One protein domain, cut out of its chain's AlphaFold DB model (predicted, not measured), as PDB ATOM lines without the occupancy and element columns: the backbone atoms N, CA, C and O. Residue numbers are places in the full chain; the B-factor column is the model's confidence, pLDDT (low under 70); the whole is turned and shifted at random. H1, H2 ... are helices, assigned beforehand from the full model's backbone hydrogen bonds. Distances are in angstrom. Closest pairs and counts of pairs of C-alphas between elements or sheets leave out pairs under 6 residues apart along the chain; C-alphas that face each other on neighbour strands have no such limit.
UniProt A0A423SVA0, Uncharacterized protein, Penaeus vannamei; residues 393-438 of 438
ATOM      1  N   GLU A 393      57.424 -20.917  -5.399       66.62
ATOM      2  CA  GLU A 393      58.585 -21.816  -5.372       66.62
ATOM      3  C   GLU A 393      59.677 -21.357  -4.401       66.62
ATOM      4  O   GLU A 393      60.255 -22.181  -3.689       66.62
ATOM      5  N   ARG A 394      59.919 -20.045  -4.280       67.25
ATOM      6  CA  ARG A 394      60.875 -19.503  -3.292       67.25
ATOM      7  C   ARG A 394      60.446 -19.787  -1.851       67.25
ATOM      8  O   ARG A 394      61.296 -20.001  -0.985       67.25
ATOM      9  N   TYR A 395      59.139 -19.839  -1.602       64.69
ATOM     10  CA  TYR A 395      58.573 -20.104  -0.279       64.69
ATOM     11  C   TYR A 395      58.517 -21.599   0.079       64.69
ATOM     12  O   TYR A 395      58.346 -21.938   1.252       64.69
ATOM     13  N   ARG A 396      58.742 -22.496  -0.893       64.31
ATOM     14  CA  ARG A 396      58.709 -23.965  -0.735       64.31
ATOM     15  C   ARG A 396      59.716 -24.518   0.275       64.31
ATOM     16  O   ARG A 396      59.532 -25.610   0.798       64.31
ATOM     17  N   SER A 397      60.775 -23.764   0.561       66.19
ATOM     18  CA  SER A 397      61.806 -24.128   1.544       66.19
ATOM     19  C   SER A 397      61.393 -23.883   3.002       66.19
ATOM     20  O   SER A 397      62.102 -24.293   3.923       66.19
ATOM     21  N   THR A 398      60.260 -23.215   3.235       69.75
ATOM     22  CA  THR A 398      59.779 -22.899   4.583       69.75
ATOM     23  C   THR A 398      58.978 -24.061   5.167       69.75
ATOM     24  O   THR A 398      58.219 -24.736   4.478       69.75
ATOM     25  N   ARG A 399      59.126 -24.286   6.478       66.44
ATOM     26  CA  ARG A 399      58.444 -25.365   7.214       66.44
ATOM     27  C   ARG A 399      56.911 -25.262   7.165       66.44
ATOM     28  O   ARG A 399      56.233 -26.262   7.371       66.44
ATOM     29  N   ASP A 400      56.396 -24.073   6.861       76.88
ATOM     30  CA  ASP A 400      54.971 -23.748   6.863       76.88
ATOM     31  C   ASP A 400      54.358 -23.719   5.450       76.88
ATOM     32  O   ASP A 400      53.156 -23.488   5.310       76.88
ATOM     33  N   TYR A 401      55.152 -23.990   4.404       77.75
ATOM     34  CA  TYR A 401      54.697 -23.957   3.011       77.75
ATOM     35  C   TYR A 401      53.499 -24.874   2.759       77.75
ATOM     36  O   TYR A 401      52.510 -24.450   2.167       77.75
ATOM     37  N   ASP A 402      53.550 -26.109   3.260       77.62
ATOM     38  CA  ASP A 402      52.482 -27.090   3.047       77.62
ATOM     39  C   ASP A 402      51.161 -26.669   3.701       77.62
ATOM     40  O   ASP A 402      50.085 -27.013   3.212       77.62
ATOM     41  N   GLN A 403      51.229 -25.936   4.815       80.31
ATOM     42  CA  GLN A 403      50.043 -25.431   5.499       80.31
ATOM     43  C   GLN A 403      49.482 -24.207   4.771       80.31
ATOM     44  O   GLN A 403      48.285 -24.160   4.491       80.31
ATOM     45  N   LEU A 404      50.353 -23.274   4.379       79.94
ATOM     46  CA  LEU A 404      49.979 -22.093   3.604       79.94
ATOM     47  C   LEU A 404      49.362 -22.472   2.250       79.94
ATOM     48  O   LEU A 404      48.320 -21.940   1.882       79.94
ATOM     49  N   ALA A 405      49.952 -23.431   1.533       78.75
ATOM     50  CA  ALA A 405      49.435 -23.908   0.253       78.75
ATOM     51  C   ALA A 405      48.037 -24.536   0.394       78.75
ATOM     52  O   ALA A 405      47.166 -24.297  -0.441       78.75
ATOM     53  N   LYS A 406      47.792 -25.293   1.472       81.88
ATOM     54  CA  LYS A 406      46.466 -25.865   1.767       81.88
ATOM     55  C   LYS A 406      45.426 -24.803   2.095       81.88
ATOM     56  O   LYS A 406      44.264 -24.980   1.740       81.88
ATOM     57  N   ASP A 407      45.819 -23.749   2.798       83.56
ATOM     58  CA  ASP A 407      44.906 -22.670   3.165       83.56
ATOM     59  C   ASP A 407      44.578 -21.793   1.945       83.56
ATOM     60  O   ASP A 407      43.403 -21.552   1.684       83.56
ATOM     61  N   ILE A 408      45.569 -21.462   1.106       83.00
ATOM     62  CA  ILE A 408      45.350 -20.760  -0.172       83.00
ATOM     63  C   ILE A 408      44.451 -21.578  -1.108       83.00
ATOM     64  O   ILE A 408      43.504 -21.037  -1.675       83.00
ATOM     65  N   ALA A 409      44.705 -22.882  -1.254       80.12
ATOM     66  CA  ALA A 409      43.866 -23.748  -2.084       80.12
ATOM     67  C   ALA A 409      42.411 -23.777  -1.583       80.12
ATOM     68  O   ALA A 409      41.480 -23.659  -2.377       80.12
ATOM     69  N   ARG A 410      42.207 -23.854  -0.260       82.12
ATOM     70  CA  ARG A 410      40.871 -23.827   0.352       82.12
ATOM     71  C   ARG A 410      40.151 -22.502   0.100       82.12
ATOM     72  O   ARG A 410      38.953 -22.513  -0.172       82.12
ATOM     73  N   ASP A 411      40.866 -21.385   0.179       83.50
ATOM     74  CA  ASP A 411      40.296 -20.060  -0.056       83.50
ATOM     75  C   ASP A 411      39.901 -19.874  -1.527       83.50
ATOM     76  O   ASP A 411      38.789 -19.418  -1.805       83.50
ATOM     77  N   ILE A 412      40.744 -20.312  -2.469       80.44
ATOM     78  CA  ILE A 412      40.431 -20.289  -3.908       80.44
ATOM     79  C   ILE A 412      39.214 -21.170  -4.209       80.44
ATOM     80  O   ILE A 412      38.274 -20.712  -4.860       80.44
ATOM     81  N   ASP A 413      39.179 -22.397  -3.685       77.69
ATOM     82  CA  ASP A 413      38.037 -23.299  -3.860       77.69
ATOM     83  C   ASP A 413      36.756 -22.712  -3.256       77.69
ATOM     84  O   ASP A 413      35.675 -22.828  -3.840       77.69
ATOM     85  N   SER A 414      36.849 -22.030  -2.109       78.62
ATOM     86  CA  SER A 414      35.706 -21.345  -1.489       78.62
ATOM     87  C   SER A 414      35.178 -20.198  -2.356       78.62
ATOM     88  O   SER A 414      33.966 -20.009  -2.479       78.62
ATOM     89  N   TYR A 415      36.082 -19.474  -3.018       75.50
ATOM     90  CA  TYR A 415      35.736 -18.378  -3.907       75.50
ATOM     91  C   TYR A 415      35.086 -18.907  -5.190       75.50
ATOM     92  O   TYR A 415      33.987 -18.473  -5.539       75.50
ATOM     93  N   LEU A 416      35.690 -19.912  -5.833       72.25
ATOM     94  CA  LEU A 416      35.172 -20.562  -7.045       72.25
ATOM     95  C   LEU A 416      33.845 -21.297  -6.815       72.25
ATOM     96  O   LEU A 416      32.978 -21.325  -7.688       72.25
ATOM     97  N   SER A 417      33.654 -21.878  -5.630       74.62
ATOM     98  CA  SER A 417      32.397 -22.532  -5.258       74.62
ATOM     99  C   SER A 417      31.306 -21.554  -4.820       74.62
ATOM    100  O   SER A 417      30.161 -21.983  -4.628       74.62
ATOM    101  N   SER A 418      31.618 -20.255  -4.717       75.69
ATOM    102  CA  SER A 418      30.651 -19.255  -4.286       75.69
ATOM    103  C   SER A 418      29.451 -19.191  -5.249       75.69
ATOM    104  O   SER A 418      29.607 -19.156  -6.476       75.69
ATOM    105  N   PRO A 419      28.218 -19.159  -4.713       72.62
ATOM    106  CA  PRO A 419      27.012 -19.089  -5.534       72.62
ATOM    107  C   PRO A 419      26.960 -17.812  -6.385       72.62
ATOM    108  O   PRO A 419      26.353 -17.828  -7.450       72.62
ATOM    109  N   HIS A 420      27.650 -16.748  -5.961       68.25
ATOM    110  CA  HIS A 420      27.748 -15.473  -6.671       68.25
ATOM    111  C   HIS A 420      28.521 -15.578  -7.998       68.25
ATOM    112  O   HIS A 420      28.101 -15.017  -9.008       68.25
ATOM    113  N   LEU A 421      29.632 -16.325  -8.039       65.25
ATOM    114  CA  LEU A 421      30.353 -16.545  -9.300       65.25
ATOM    115  C   LEU A 421      29.570 -17.457 -10.241       65.25
ATOM    116  O   LEU A 421      29.523 -17.207 -11.443       65.25
ATOM    117  N   LYS A 422      28.884 -18.468  -9.693       71.44
ATOM    118  CA  LYS A 422      27.995 -19.327 -10.484       71.44
ATOM    119  C   LYS A 422      26.842 -18.533 -11.094       71.44
ATOM    120  O   LYS A 422      26.594 -18.680 -12.287       71.44
ATOM    121  N   SER A 423      26.193 -17.647 -10.335       69.25
ATOM    122  CA  SER A 423      25.115 -16.799 -10.864       69.25
ATOM    123  C   SER A 423      25.611 -15.800 -11.905       69.25
ATOM    124  O   SER A 423      24.959 -15.617 -12.926       69.25
ATOM    125  N   MET A 424      26.783 -15.198 -11.694       66.62
ATOM    126  CA  MET A 424      27.371 -14.258 -12.651       66.62
ATOM    127  C   MET A 424      27.781 -14.959 -13.955       66.62
ATOM    128  O   MET A 424      27.494 -14.457 -15.036       66.62
ATOM    129  N   SER A 425      28.359 -16.164 -13.868       68.56
ATOM    130  CA  SER A 425      28.664 -16.987 -15.049       68.56
ATOM    131  C   SER A 425      27.406 -17.432 -15.803       68.56
ATOM    132  O   SER A 425      27.397 -17.463 -17.030       68.56
ATOM    133  N   ALA A 426      26.319 -17.736 -15.085       70.19
ATOM    134  CA  ALA A 426      25.041 -18.086 -15.692       70.19
ATOM    135  C   ALA A 426      24.416 -16.884 -16.416       70.19
ATOM    136  O   ALA A 426      23.982 -17.035 -17.553       70.19
ATOM    137  N   SER A 427      24.458 -15.699 -15.796       69.00
ATOM    138  CA  SER A 427      23.965 -14.442 -16.374       69.00
ATOM    139  C   SER A 427      24.711 -14.067 -17.655       69.00
ATOM    140  O   SER A 427      24.082 -13.753 -18.658       69.00
ATOM    141  N   LEU A 428      26.045 -14.159 -17.657       69.25
ATOM    142  CA  LEU A 428      26.857 -13.859 -18.842       69.25
ATOM    143  C   LEU A 428      26.612 -14.858 -19.986       69.25
ATOM    144  O   LEU A 428      26.615 -14.477 -21.153       69.25
ATOM    145  N   ASN A 429      26.347 -16.128 -19.668       74.31
ATOM    146  CA  ASN A 429      26.003 -17.155 -20.659       74.31
ATOM    147  C   ASN A 429      24.585 -17.003 -21.238       74.31
ATOM    148  O   ASN A 429      24.288 -17.568 -22.296       74.31
ATOM    149  N   GLU A 430      23.689 -16.327 -20.523       70.69
ATOM    150  CA  GLU A 430      22.343 -15.990 -20.993       70.69
ATOM    151  C   GLU A 430      22.407 -14.768 -21.915       70.69
ATOM    152  O   GLU A 430      21.956 -14.842 -23.054       70.69
ATOM    153  N   GLU A 431      23.147 -13.734 -21.514       67.88
ATOM    154  CA  GLU A 431      23.400 -12.540 -22.327       67.88
ATOM    155  C   GLU A 431      24.164 -12.857 -23.630       67.88
ATOM    156  O   GLU A 431      23.797 -12.391 -24.706       67.88
ATOM    157  N   GLN A 432      25.168 -13.743 -23.588       64.00
ATOM    158  CA  GLN A 432      25.836 -14.231 -24.805       64.00
ATOM    159  C   GLN A 432      24.923 -15.060 -25.713       64.00
ATOM    160  O   GLN A 432      25.129 -15.083 -26.930       64.00
ATOM    161  N   ARG A 433      23.935 -15.770 -25.152       66.12
ATOM    162  CA  ARG A 433      22.944 -16.492 -25.960       66.12
ATOM    163  C   ARG A 433      22.015 -15.513 -26.660       66.12
ATOM    164  O   ARG A 433      21.809 -15.669 -27.859       66.12
ATOM    165  N   ASP A 434      21.537 -14.497 -25.958       66.56
ATOM    166  CA  ASP A 434      20.639 -13.488 -26.522       66.56
ATOM    167  C   ASP A 434      21.307 -12.695 -27.655       66.56
ATOM    168  O   ASP A 434      20.690 -12.470 -28.693       66.56
ATOM    169  N   ILE A 435      22.604 -12.391 -27.529       67.94
ATOM    170  CA  ILE A 435      23.392 -11.749 -28.597       67.94
ATOM    171  C   ILE A 435      23.567 -12.660 -29.823       67.94
ATOM    172  O   ILE A 435      23.659 -12.174 -30.944       67.94
ATOM    173  N   LYS A 436      23.619 -13.986 -29.645       63.75
ATOM    174  CA  LYS A 436      23.810 -14.942 -30.751       63.75
ATOM    175  C   LYS A 436      22.529 -15.211 -31.553       63.75
ATOM    176  O   LYS A 436      22.619 -15.737 -32.663       63.75
ATOM    177  N   TYR A 437      21.361 -14.917 -30.983       63.16
ATOM    178  CA  TYR A 437      20.051 -15.146 -31.606       63.16
ATOM    179  C   TYR A 437      19.312 -13.852 -32.002       63.16
ATOM    180  O   TYR A 437      18.178 -13.938 -32.479       63.16
ATOM    181  N   MET A 438      19.952 -12.687 -31.842       49.38
ATOM    182  CA  MET A 438      19.637 -11.452 -32.579       49.38
ATOM    183  C   MET A 438      20.360 -11.440 -33.923       49.38
ATOM    184  O   MET A 438      19.746 -10.942 -34.895       49.38
TER     185      MET A 438
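AT A GLANCE: This is residues 393 to 438 of the 438 residues of an uncharacterized protein of Penaeus vannamei (UniProt A0A423SVA0). What shape do these atoms make? Two helices, H2 and H1, follow each other nearly end to end and meet at a corner, making a wide open V, with residues 393 to 400 as a hooked lead-in at the far end of H1. How is it made up? The printed part has 46 residues with two named helices, H1 then H2, and no named strand; its class is all helix. How spread out is it? It is extended, with a radius of gyration of the C-alphas of 18.1 A and spans of 57 by 20 by 7 A.

HOW THE PARTS SIT: How does the longest helix, H2, residues 419 to 437, stand to H1, residues 401 to 416? They are close but not clearly touching, with 1 pair of C-alphas within 8 A, those of Leu 421 and Tyr 415, 7.8 A apart. Their lines stand at a steep tilt of 48 degrees, and they run the same way. What of their backbones? In H1 and H2 every O i to N i+4 pair is within hydrogen-bond range.

IN THESE COORDINATES: Where does H2 run? It goes from C-alpha 419 at (27.012, -19.089, -5.534) to C-alpha 437 at (20.051, -15.146, -31.606), 27.3 A from first to last C-alpha. Where does H1 begin? C-alpha 401 is at (54.697, -23.957, 3.011), and H1 measures 22.2 A from first to last C-alpha.

THE WHOLE: How large is it? The two C-alphas farthest apart, those of Arg 399 and Met 438, are 57.3 A apart. Is the printed part unbroken? It has no cut, the link from H1 to H2 is tight, and Met 438 is the chain's last residue. Which residues stand free? Residues 406 to 438 do, of which 406 to 416 belong to H1 and 419 to 437 to H2. Where is confidence low? The mean pLDDT of the printed part is 72.0, and 22 residues are under 70, among them 393 to 399 and 431 to 438.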